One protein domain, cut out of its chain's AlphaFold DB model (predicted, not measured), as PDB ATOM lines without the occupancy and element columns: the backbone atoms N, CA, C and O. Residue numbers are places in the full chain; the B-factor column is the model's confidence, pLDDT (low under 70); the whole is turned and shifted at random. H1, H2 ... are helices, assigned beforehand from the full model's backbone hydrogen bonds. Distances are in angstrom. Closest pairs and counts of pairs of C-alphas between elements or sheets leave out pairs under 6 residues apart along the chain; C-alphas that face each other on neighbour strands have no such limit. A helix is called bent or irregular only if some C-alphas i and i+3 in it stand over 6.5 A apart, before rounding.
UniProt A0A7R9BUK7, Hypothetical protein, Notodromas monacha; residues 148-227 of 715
ATOM      1  N   ASN A 148      50.173 -18.270  12.686       78.56
ATOM      2  CA  ASN A 148      51.360 -18.510  13.518       78.56
ATOM      3  C   ASN A 148      51.742 -17.304  14.409       78.56
ATOM      4  O   ASN A 148      52.731 -17.381  15.130       78.56
ATOM      5  N   LYS A 149      51.025 -16.172  14.340       78.12
ATOM      6  CA  LYS A 149      51.314 -14.976  15.154       78.12
ATOM      7  C   LYS A 149      50.706 -15.093  16.567       78.12
ATOM      8  O   LYS A 149      49.656 -15.721  16.717       78.12
ATOM      9  N   PRO A 150      51.315 -14.479  17.602       72.12
ATOM     10  CA  PRO A 150      50.773 -14.488  18.962       72.12
ATOM     11  C   PRO A 150      49.447 -13.715  19.049       72.12
ATOM     12  O   PRO A 150      49.280 -12.668  18.422       72.12
ATOM     13  N   MET A 151      48.502 -14.217  19.856       65.12
ATOM     14  CA  MET A 151      47.105 -13.743  19.860       65.12
ATOM     15  C   MET A 151      46.923 -12.260  20.225       65.12
ATOM     16  O   MET A 151      45.921 -11.671  19.833       65.12
ATOM     17  N   GLN A 152      47.884 -11.646  20.921       64.81
ATOM     18  CA  GLN A 152      47.851 -10.225  21.299       64.81
ATOM     19  C   GLN A 152      47.884  -9.261  20.094       64.81
ATOM     20  O   GLN A 152      47.494  -8.109  20.240       64.81
ATOM     21  N   HIS A 153      48.313  -9.719  18.910       64.75
ATOM     22  CA  HIS A 153      48.381  -8.915  17.680       64.75
ATOM     23  C   HIS A 153      47.627  -9.590  16.507       64.75
ATOM     24  O   HIS A 153      48.051  -9.528  15.348       64.75
ATOM     25  N   LEU A 154      46.517 -10.281  16.790       71.31
ATOM     26  CA  LEU A 154      45.684 -10.924  15.765       71.31
ATOM     27  C   LEU A 154      44.477 -10.068  15.360       71.31
ATOM     28  O   LEU A 154      43.720  -9.608  16.211       71.31
ATOM     29  N   ASP A 155      44.235  -9.956  14.049       75.88
ATOM     30  CA  ASP A 155      42.967  -9.437  13.522       75.88
ATOM     31  C   ASP A 155      41.788 -10.307  14.024       75.88
ATOM     32  O   ASP A 155      41.885 -11.536  14.065       75.88
ATOM     33  N   ASP A 156      40.618  -9.710  14.273       81.19
ATOM     34  CA  ASP A 156      39.360 -10.425  14.586       81.19
ATOM     35  C   ASP A 156      39.030 -11.541  13.565       81.19
ATOM     36  O   ASP A 156      38.577 -12.634  13.917       81.19
ATOM     37  N   SER A 157      39.342 -11.310  12.284       79.62
ATOM     38  CA  SER A 157      39.215 -12.322  11.222       79.62
ATOM     39  C   SER A 157      40.102 -13.553  11.451       79.62
ATOM     40  O   SER A 157      39.712 -14.672  11.116       79.62
ATOM     41  N   SER A 158      41.277 -13.361  12.047       79.81
ATOM     42  CA  SER A 158      42.257 -14.406  12.340       79.81
ATOM     43  C   SER A 158      41.886 -15.192  13.598       79.81
ATOM     44  O   SER A 158      42.015 -16.417  13.608       79.81
ATOM     45  N   VAL A 159      41.315 -14.529  14.611       83.94
ATOM     46  CA  VAL A 159      40.700 -15.200  15.770       83.94
ATOM     47  C   VAL A 159      39.556 -16.113  15.312       83.94
ATOM     48  O   VAL A 159      39.534 -17.298  15.652       83.94
ATOM     49  N   LYS A 160      38.657 -15.606  14.458       85.94
ATOM     50  CA  LYS A 160      37.547 -16.380  13.871       85.94
ATOM     51  C   LYS A 160      38.029 -17.561  13.021       85.94
ATOM     52  O   LYS A 160      37.451 -18.645  13.101       85.94
ATOM     53  N   PHE A 161      39.115 -17.396  12.261       88.62
ATOM     54  CA  PHE A 161      39.754 -18.501  11.540       88.62
ATOM     55  C   PHE A 161      40.272 -19.591  12.497       88.62
ATOM     56  O   PHE A 161      39.969 -20.768  12.299       88.62
ATOM     57  N   LEU A 162      40.992 -19.226  13.564       86.69
ATOM     58  CA  LEU A 162      41.505 -20.193  14.545       86.69
ATOM     59  C   LEU A 162      40.377 -20.917  15.300       86.69
ATOM     60  O   LEU A 162      40.461 -22.130  15.496       86.69
ATOM     61  N   GLN A 163      39.300 -20.215  15.670       87.94
ATOM     62  CA  GLN A 163      38.096 -20.821  16.255       87.94
ATOM     63  C   GLN A 163      37.462 -21.848  15.304       87.94
ATOM     64  O   GLN A 163      37.199 -22.983  15.701       87.94
ATOM     65  N   MET A 164      37.280 -21.486  14.030       89.44
ATOM     66  CA  MET A 164      36.747 -22.379  12.998       89.44
ATOM     67  C   MET A 164      37.638 -23.617  12.786       89.44
ATOM     68  O   MET A 164      37.109 -24.719  12.645       89.44
ATOM     69  N   VAL A 165      38.970 -23.479  12.808       88.94
ATOM     70  CA  VAL A 165      39.902 -24.624  12.730       88.94
ATOM     71  C   VAL A 165      39.756 -25.546  13.944       88.94
ATOM     72  O   VAL A 165      39.632 -26.759  13.757       88.94
ATOM     73  N   LYS A 166      39.700 -24.991  15.165       88.81
ATOM     74  CA  LYS A 166      39.492 -25.752  16.411       88.81
ATOM     75  C   LYS A 166      38.178 -26.542  16.374       88.81
ATOM     76  O   LYS A 166      38.190 -27.758  16.549       88.81
ATOM     77  N   VAL A 167      37.062 -25.884  16.049       90.56
ATOM     78  CA  VAL A 167      35.734 -26.519  15.945       90.56
ATOM     79  C   VAL A 167      35.688 -27.564  14.822       90.56
ATOM     80  O   VAL A 167      35.193 -28.669  15.029       90.56
ATOM     81  N   SER A 168      36.263 -27.275  13.649       91.12
ATOM     82  CA  SER A 168      36.344 -28.223  12.524       91.12
ATOM     83  C   SER A 168      37.176 -29.468  12.848       91.12
ATOM     84  O   SER A 168      36.875 -30.562  12.366       91.12
ATOM     85  N   TRP A 169      38.234 -29.338  13.651       91.00
ATOM     86  CA  TRP A 169      38.986 -30.491  14.141       91.00
ATOM     87  C   TRP A 169      38.191 -31.285  15.184       91.00
ATOM     88  O   TRP A 169      38.048 -32.491  15.004       91.00
ATOM     89  N   LEU A 170      37.581 -30.636  16.183       89.75
ATOM     90  CA  LEU A 170      36.763 -31.313  17.201       89.75
ATOM     91  C   LEU A 170      35.562 -32.068  16.602       89.75
ATOM     92  O   LEU A 170      35.319 -33.209  16.977       89.75
ATOM     93  N   ILE A 171      34.857 -31.492  15.620       90.19
ATOM     94  CA  ILE A 171      33.739 -32.165  14.926       90.19
ATOM     95  C   ILE A 171      34.217 -33.385  14.125       90.19
ATOM     96  O   ILE A 171      33.497 -34.378  14.025       90.19
ATOM     97  N   ARG A 172      35.425 -33.341  13.547       88.56
ATOM     98  CA  ARG A 172      36.023 -34.513  12.890       88.56
ATOM     99  C   ARG A 172      36.464 -35.553  13.916       88.56
ATOM    100  O   ARG A 172      36.221 -36.733  13.694       88.56
ATOM    101  N   LEU A 173      37.072 -35.130  15.026       85.62
ATOM    102  CA  LEU A 173      37.500 -36.013  16.110       85.62
ATOM    103  C   LEU A 173      36.307 -36.782  16.684       85.62
ATOM    104  O   LEU A 173      36.355 -38.003  16.729       85.62
ATOM    105  N   ALA A 174      35.204 -36.085  16.978       85.38
ATOM    106  CA  ALA A 174      33.949 -36.656  17.468       85.38
ATOM    107  C   ALA A 174      33.345 -37.748  16.563       85.38
ATOM    108  O   ALA A 174      32.621 -38.611  17.051       85.38
ATOM    109  N   LYS A 175      33.634 -37.729  15.253       84.81
ATOM    110  CA  LYS A 175      33.180 -38.754  14.297       84.81
ATOM    111  C   LYS A 175      34.129 -39.947  14.166       84.81
ATOM    112  O   LYS A 175      33.709 -40.986  13.675       84.81
ATOM    113  N   ASN A 176      35.383 -39.786  14.586       79.94
ATOM    114  CA  ASN A 176      36.481 -40.722  14.346       79.94
ATOM    115  C   ASN A 176      37.196 -41.109  15.660       79.94
ATOM    116  O   ASN A 176      38.417 -41.273  15.664       79.94
ATOM    117  N   LEU A 177      36.467 -41.228  16.780       78.75
ATOM    118  CA  LEU A 177      37.021 -41.851  17.989       78.75
ATOM    119  C   LEU A 177      37.264 -43.355  17.750       78.75
ATOM    120  O   LEU A 177      36.447 -43.999  17.085       78.75
ATOM    121  N   PRO A 178      38.327 -43.942  18.331       71.31
ATOM    122  CA  PRO A 178      38.478 -45.391  18.414       71.31
ATOM    123  C   PRO A 178      37.275 -46.041  19.110       71.31
ATOM    124  O   PRO A 178      36.890 -45.630  20.203       71.31
ATOM    125  N   SER A 179      36.695 -47.074  18.496       64.19
ATOM    126  CA  SER A 179      35.562 -47.829  19.058       64.19
ATOM    127  C   SER A 179      35.983 -49.084  19.833       64.19
ATOM    128  O   SER A 179      35.146 -49.732  20.458       64.19
ATOM    129  N   LYS A 180      37.275 -49.435  19.800       63.78
ATOM    130  CA  LYS A 180      37.878 -50.549  20.544       63.78
ATOM    131  C   LYS A 180      39.207 -50.107  21.158       63.78
ATOM    132  O   LYS A 180      39.981 -49.414  20.503       63.78
ATOM    133  N   ILE A 181      39.492 -50.577  22.374       63.19
ATOM    134  CA  ILE A 181      40.666 -50.186  23.183       63.19
ATOM    135  C   ILE A 181      41.996 -50.402  22.430       63.19
ATOM    136  O   ILE A 181      42.889 -49.567  22.510       63.19
ATOM    137  N   LEU A 182      42.101 -51.477  21.641       61.31
ATOM    138  CA  LEU A 182      43.310 -51.844  20.886       61.31
ATOM    139  C   LEU A 182      43.464 -51.123  19.525       61.31
ATOM    140  O   LEU A 182      44.403 -51.399  18.782       61.31
ATOM    141  N   GLN A 183      42.552 -50.219  19.144       59.72
ATOM    142  CA  GLN A 183      42.596 -49.533  17.844       59.72
ATOM    143  C   GLN A 183      43.281 -48.161  17.931       59.72
ATOM    144  O   GLN A 183      42.628 -47.121  17.970       59.72
ATOM    145  N   HIS A 184      44.615 -48.142  17.862       58.28
ATOM    146  CA  HIS A 184      45.447 -46.924  17.910       58.28
ATOM    147  C   HIS A 184      45.365 -46.003  16.662       58.28
ATOM    148  O   HIS A 184      46.338 -45.346  16.295       58.28
ATOM    149  N   LYS A 185      44.206 -45.902  15.993       64.25
ATOM    150  CA  LYS A 185      44.011 -45.024  14.825       64.25
ATOM    151  C   LYS A 185      43.610 -43.604  15.243       64.25
ATOM    152  O   LYS A 185      42.466 -43.190  15.071       64.25
ATOM    153  N   TRP A 186      44.565 -42.851  15.783       76.44
ATOM    154  CA  TRP A 186      44.374 -41.434  16.105       76.44
ATOM    155  C   TRP A 186      44.552 -40.526  14.873       76.44
ATOM    156  O   TRP A 186      45.296 -40.852  13.949       76.44
ATOM    157  N   MET A 187      43.881 -39.368  14.844       78.25
ATOM    158  CA  MET A 187      43.989 -38.407  13.736       78.25
ATOM    159  C   MET A 187      45.011 -37.292  14.003       78.25
ATOM    160  O   MET A 187      45.053 -36.761  15.114       78.25
ATOM    161  N   PRO A 188      45.760 -36.833  12.981       79.12
ATOM    162  CA  PRO A 188      46.671 -35.703  13.127       79.12
ATOM    163  C   PRO A 188      45.913 -34.411  13.476       79.12
ATOM    164  O   PRO A 188      44.932 -34.040  12.822       79.12
ATOM    165  N   ALA A 189      46.381 -33.715  14.510       85.06
ATOM    166  CA  ALA A 189      45.809 -32.455  14.970       85.06
ATOM    167  C   ALA A 189      46.464 -31.236  14.285       85.06
ATOM    168  O   ALA A 189      47.668 -31.260  14.015       85.06
ATOM    169  N   PRO A 190      45.714 -30.140  14.040       83.75
ATOM    170  CA  PRO A 190      46.295 -28.845  13.683       83.75
ATOM    171  C   PRO A 190      47.336 -28.397  14.716       83.75
ATOM    172  O   PRO A 190      47.172 -28.676  15.901       83.75
ATOM    173  N   THR A 191      48.355 -27.640  14.296       79.38
ATOM    174  CA  THR A 191      49.438 -27.158  15.180       79.38
ATOM    175  C   THR A 191      48.910 -26.471  16.444       79.38
ATOM    176  O   THR A 191      49.279 -26.840  17.551       79.38
ATOM    177  N   CYS A 192      47.927 -25.577  16.302       79.31
ATOM    178  CA  CYS A 192      47.248 -24.883  17.407       79.31
ATOM    179  C   CYS A 192      46.320 -25.763  18.282       79.31
ATOM    180  O   CYS A 192      45.522 -25.232  19.061       79.31
ATOM    181  N   CYS A 193      46.363 -27.088  18.105       81.69
ATOM    182  CA  CYS A 193      45.580 -28.102  18.815       81.69
ATOM    183  C   CYS A 193      46.423 -29.322  19.248       81.69
ATOM    184  O   CYS A 193      45.848 -30.273  19.769       81.69
ATOM    185  N   GLN A 194      47.746 -29.345  19.035       83.62
ATOM    186  CA  GLN A 194      48.580 -30.527  19.324       83.62
ATOM    187  C   GLN A 194      48.608 -30.877  20.822       83.62
ATOM    188  O   GLN A 194      48.355 -32.024  21.186       83.62
ATOM    189  N   GLU A 195      48.791 -29.882  21.693       84.94
ATOM    190  CA  GLU A 195      48.705 -30.032  23.154       84.94
ATOM    191  C   GLU A 195      47.343 -30.604  23.573       84.94
ATOM    192  O   GLU A 195      47.272 -31.663  24.200       84.94
ATOM    193  N   ALA A 196      46.255 -29.962  23.135       85.19
ATOM    194  CA  ALA A 196      44.884 -30.396  23.397       85.19
ATOM    195  C   ALA A 196      44.609 -31.814  22.869       85.19
ATOM    196  O   ALA A 196      43.924 -32.592  23.524       85.19
ATOM    197  N   SER A 197      45.183 -32.191  21.724       86.25
ATOM    198  CA  SER A 197      45.096 -33.548  21.190       86.25
ATOM    199  C   SER A 197      45.824 -34.569  22.059       86.25
ATOM    200  O   SER A 197      45.336 -35.688  22.176       86.25
ATOM    201  N   SER A 198      46.960 -34.214  22.663       83.12
ATOM    202  CA  SER A 198      47.668 -35.098  23.595       83.12
ATOM    203  C   SER A 198      46.878 -35.300  24.894       83.12
ATOM    204  O   SER A 198      46.826 -36.409  25.420       83.12
ATOM    205  N   LEU A 199      46.197 -34.251  25.372       84.88
ATOM    206  CA  LEU A 199      45.339 -34.299  26.555       84.88
ATOM    207  C   LEU A 199      44.059 -35.104  26.292       84.88
ATOM    208  O   LEU A 199      43.736 -35.995  27.067       84.88
ATOM    209  N   ILE A 200      43.365 -34.861  25.175       83.88
ATOM    210  CA  ILE A 200      42.153 -35.618  24.824       83.88
ATOM    211  C   ILE A 200      42.500 -37.087  24.535       83.88
ATOM    212  O   ILE A 200      41.741 -37.962  24.937       83.88
ATOM    213  N   LEU A 201      43.664 -37.390  23.939       80.69
ATOM    214  CA  LEU A 201      44.137 -38.772  23.803       80.69
ATOM    215  C   LEU A 201      44.304 -39.441  25.180       80.69
ATOM    216  O   LEU A 201      43.719 -40.500  25.400       80.69
ATOM    217  N   LYS A 202      45.011 -38.790  26.119       77.69
ATOM    218  CA  LYS A 202      45.202 -39.259  27.508       77.69
ATOM    219  C   LYS A 202      43.896 -39.440  28.294       77.69
ATOM    220  O   LYS A 202      43.865 -40.266  29.193       77.69
ATOM    221  N   LEU A 203      42.846 -38.684  27.965       75.44
ATOM    222  CA  LEU A 203      41.501 -38.821  28.548       75.44
ATOM    223  C   LEU A 203      40.634 -39.874  27.831       75.44
ATOM    224  O   LEU A 203      39.657 -40.353  28.399       75.44
ATOM    225  N   SER A 204      40.946 -40.207  26.574       66.19
ATOM    226  CA  SER A 204      40.188 -41.177  25.768       66.19
ATOM    227  C   SER A 204      40.658 -42.622  25.941       66.19
ATOM    228  O   SER A 204      39.864 -43.546  25.778       66.19
ATOM    229  N   VAL A 205      41.934 -42.821  26.288       63.00
ATOM    230  CA  VAL A 205      42.458 -44.114  26.733       63.00
ATOM    231  C   VAL A 205      42.133 -44.241  28.224       63.00
ATOM    232  O   VAL A 205      42.654 -43.442  29.002       63.00
ATOM    233  N   PRO A 206      41.289 -45.196  28.656       55.19
ATOM    234  CA  PRO A 206      40.999 -45.360  30.074       55.19
ATOM    235  C   PRO A 206      42.277 -45.764  30.812       55.19
ATOM    236  O   PRO A 206      42.943 -46.728  30.428       55.19
ATOM    237  N   GLN A 207      42.613 -45.051  31.888       47.28
ATOM    238  CA  GLN A 207      43.648 -45.520  32.808       47.28
ATOM    239  C   GLN A 207      43.211 -46.859  33.430       47.28
ATOM    240  O   GLN A 207      42.008 -47.085  33.587       47.28
ATOM    241  N   PRO A 208      44.141 -47.756  33.813       47.00
ATOM    242  CA  PRO A 208      43.790 -49.097  34.295       47.00
ATOM    243  C   PRO A 208      42.869 -49.099  35.529       47.00
ATOM    244  O   PRO A 208      42.124 -50.055  35.725       47.00
ATOM    245  N   PHE A 209      42.859 -48.019  36.319       40.16
ATOM    246  CA  PHE A 209      41.939 -47.828  37.446       40.16
ATOM    247  C   PHE A 209      40.526 -47.345  37.052       40.16
ATOM    248  O   PHE A 209      39.586 -47.532  37.818       40.16
ATOM    249  N   GLU A 210      40.341 -46.764  35.862       41.09
ATOM    250  CA  GLU A 210      39.083 -46.133  35.420       41.09
ATOM    251  C   GLU A 210      38.369 -46.904  34.290       41.09
ATOM    252  O   GLU A 210      37.426 -46.408  33.671       41.09
ATOM    253  N   ALA A 211      38.738 -48.167  34.049       46.00
ATOM    254  CA  ALA A 211      38.145 -49.041  33.025       46.00
ATOM    255  C   ALA A 211      36.661 -49.441  33.266       46.00
ATOM    256  O   ALA A 211      36.138 -50.361  32.631       46.00
ATOM    257  N   HIS A 212      35.944 -48.738  34.150       48.62
ATOM    258  CA  HIS A 212      34.564 -49.012  34.564       48.62
ATOM    259  C   HIS A 212      33.556 -49.100  33.405       48.62
ATOM    260  O   HIS A 212      32.595 -49.858  33.505       48.62
ATOM    261  N   ARG A 213      33.774 -48.387  32.290       47.09
ATOM    262  CA  ARG A 213      32.877 -48.421  31.113       47.09
ATOM    263  C   ARG A 213      32.901 -49.727  30.310       47.09
ATOM    264  O   ARG A 213      31.992 -49.940  29.514       47.09
ATOM    265  N   HIS A 214      33.918 -50.568  30.494       47.94
ATOM    266  CA  HIS A 214      34.089 -51.826  29.754       47.94
ATOM    267  C   HIS A 214      34.361 -53.037  30.658       47.94
ATOM    268  O   HIS A 214      34.698 -54.102  30.151       47.94
ATOM    269  N   ARG A 215      34.206 -52.896  31.980       43.00
ATOM    270  CA  ARG A 215      34.380 -53.992  32.943       43.00
ATOM    271  C   ARG A 215      33.307 -55.068  32.691       43.00
ATOM    272  O   ARG A 215      32.131 -54.771  32.900       43.00
ATOM    273  N   PRO A 216      33.659 -56.288  32.239       51.16
ATOM    274  CA  PRO A 216      32.669 -57.335  32.006       51.16
ATOM    275  C   PRO A 216      32.057 -57.814  33.326       51.16
ATOM    276  O   PRO A 216      32.652 -57.651  34.396       51.16
ATOM    277  N   ALA A 217      30.888 -58.455  33.253       45.06
ATOM    278  CA  ALA A 217      30.345 -59.194  34.391       45.06
ATOM    279  C   ALA A 217      31.347 -60.272  34.849       45.06
ATOM    280  O   ALA A 217      32.052 -60.846  34.018       45.06
ATOM    281  N   ALA A 218      31.397 -60.564  36.154       54.06
ATOM    282  CA  ALA A 218      32.418 -61.435  36.749       54.06
ATOM    283  C   ALA A 218      32.541 -62.800  36.043       54.06
ATOM    284  O   ALA A 218      33.648 -63.254  35.775       54.06
ATOM    285  N   ASN A 219      31.417 -63.398  35.641       52.47
ATOM    286  CA  ASN A 219      31.379 -64.667  34.908       52.47
ATOM    287  C   ASN A 219      32.140 -64.590  33.569       52.47
ATOM    288  O   ASN A 219      32.853 -65.521  33.212       52.47
ATOM    289  N   PHE A 220      32.035 -63.466  32.853       53.62
ATOM    290  CA  PHE A 220      32.716 -63.251  31.572       53.62
ATOM    291  C   PHE A 220      34.215 -62.973  31.752       53.62
ATOM    292  O   PHE A 220      35.012 -63.365  30.906       53.62
ATOM    293  N   LEU A 221      34.609 -62.339  32.865       53.34
ATOM    294  CA  LEU A 221      36.021 -62.244  33.252       53.34
ATOM    295  C   LEU A 221      36.591 -63.616  33.620       53.34
ATOM    296  O   LEU A 221      37.697 -63.922  33.200       53.34
ATOM    297  N   ASN A 222      35.847 -64.454  34.348       55.28
ATOM    298  CA  ASN A 222      36.300 -65.799  34.708       55.28
ATOM    299  C   ASN A 222      36.519 -66.683  33.470       55.28
ATOM    300  O   ASN A 222      37.544 -67.350  33.404       55.28
ATOM    301  N   ILE A 223      35.612 -66.641  32.484       55.91
ATOM    302  CA  ILE A 223      35.785 -67.343  31.197       55.91
ATOM    303  C   ILE A 223      37.005 -66.782  30.453       55.91
ATOM    304  O   ILE A 223      37.939 -67.521  30.169       55.91
ATOM    305  N   PHE A 224      37.074 -65.460  30.250       52.66
ATOM    306  CA  PHE A 224      38.194 -64.833  29.539       52.66
ATOM    307  C   PHE A 224      39.557 -65.097  30.205       52.66
ATOM    308  O   PHE A 224      40.551 -65.290  29.512       52.66
ATOM    309  N   PHE A 225      39.626 -65.132  31.540       50.22
ATOM    310  CA  PHE A 225      40.846 -65.510  32.253       50.22
ATOM    311  C   PHE A 225      41.133 -67.012  32.186       50.22
ATOM    312  O   PHE A 225      42.306 -67.358  32.128       50.22
ATOM    313  N   ALA A 226      40.131 -67.897  32.157       52.75
ATOM    314  CA  ALA A 226      40.350 -69.326  31.936       52.75
ATOM    315  C   ALA A 226      40.939 -69.586  30.538       52.75
ATOM    316  O   ALA A 226      41.965 -70.251  30.428       52.75
ATOM    317  N   ASP A 227      40.369 -68.966  29.499       45.62
ATOM    318  CA  ASP A 227      40.848 -69.062  28.113       45.62
ATOM    319  C   ASP A 227      42.248 -68.439  27.919       45.62
ATOM    320  O   ASP A 227      43.008 -68.851  27.044       45.62
TER     321      ASP A 227
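AT A GLANCE: This is residues 148 to 227 of the 715 residues of the protein "Hypothetical protein" of Notodromas monacha (UniProt A0A7R9BUK7). What does the model look like? It is a long, thin, all-helix chain: the long helix H1 and the shorter H2 run roughly the same way at one end, and a tail without a named element leads off to the small helix H3, which is set crosswise alone at the far end. Between H1 and H2 the chain runs on past the end of H1 and folds back, through residues 176 to 190. How large and how compact is it? The printed part has 80 residues with three named helices, in the order H1, H2, H3, and no named strand; it is extended, with a radius of gyration of the C-alphas of 18.8 A and spans of 62 by 21 by 16 A.

HOW THE PARTS SIT: What does the longest helix, H1, residues 156 to 175, touch? H1 only just touches H2, residues 191 to 204, with 3 pairs of C-alphas within 8 A. The closest C-alphas are those of Lys 166 and Cys 193, 7.0 A apart; H1 touches H2 with residues 162 to 166 alone, and H2 touches H1 with residues 192 to 193 alone. How do these two run? They run the same way at a shallow tilt of 31 degrees, with their centres 14.2 A apart. Where is H3, residues 218 to 227? H3 is apart from H1 and apart from H2. How well formed are the helix backbones? In H3 every O i to N i+4 pair is within hydrogen-bond range; in H1 it is 15 of 16 and in H2 8 of 10.

IN THESE COORDINATES: Where does H1 lie? Its C-alpha 156 is at (39.360, -10.425, 14.586), and from first to last C-alpha it is 29.0 A long. Where are H2 and H3? H2 begins with C-alpha 191 at (49.438, -27.158, 15.180) and is 19.9 A long; it is irregular, with C-alphas 192 and 195 7.9 A apart. H3 is 14.3 A long and ends with C-alpha 227 at (40.848, -69.062, 28.113).

THE WHOLE: How far does the printed part reach? The two C-alphas farthest apart are those of Asp 155 and Ala 226, 62.7 A. Which parts stand free, and which links are long? Residues 152 to 157, residues 207 to 213 and residues 217 to 223, of which 218 to 223 belong to H3, stand free. The links from H1 to H2, 15 residues, and from H2 to H3, 13 residues, are long, and the printed part has no cut. Where is confidence low? The mean pLDDT of the printed part is 70.7, and residues 151 to 153, 179 to 185 and 204 to 227 are under 70.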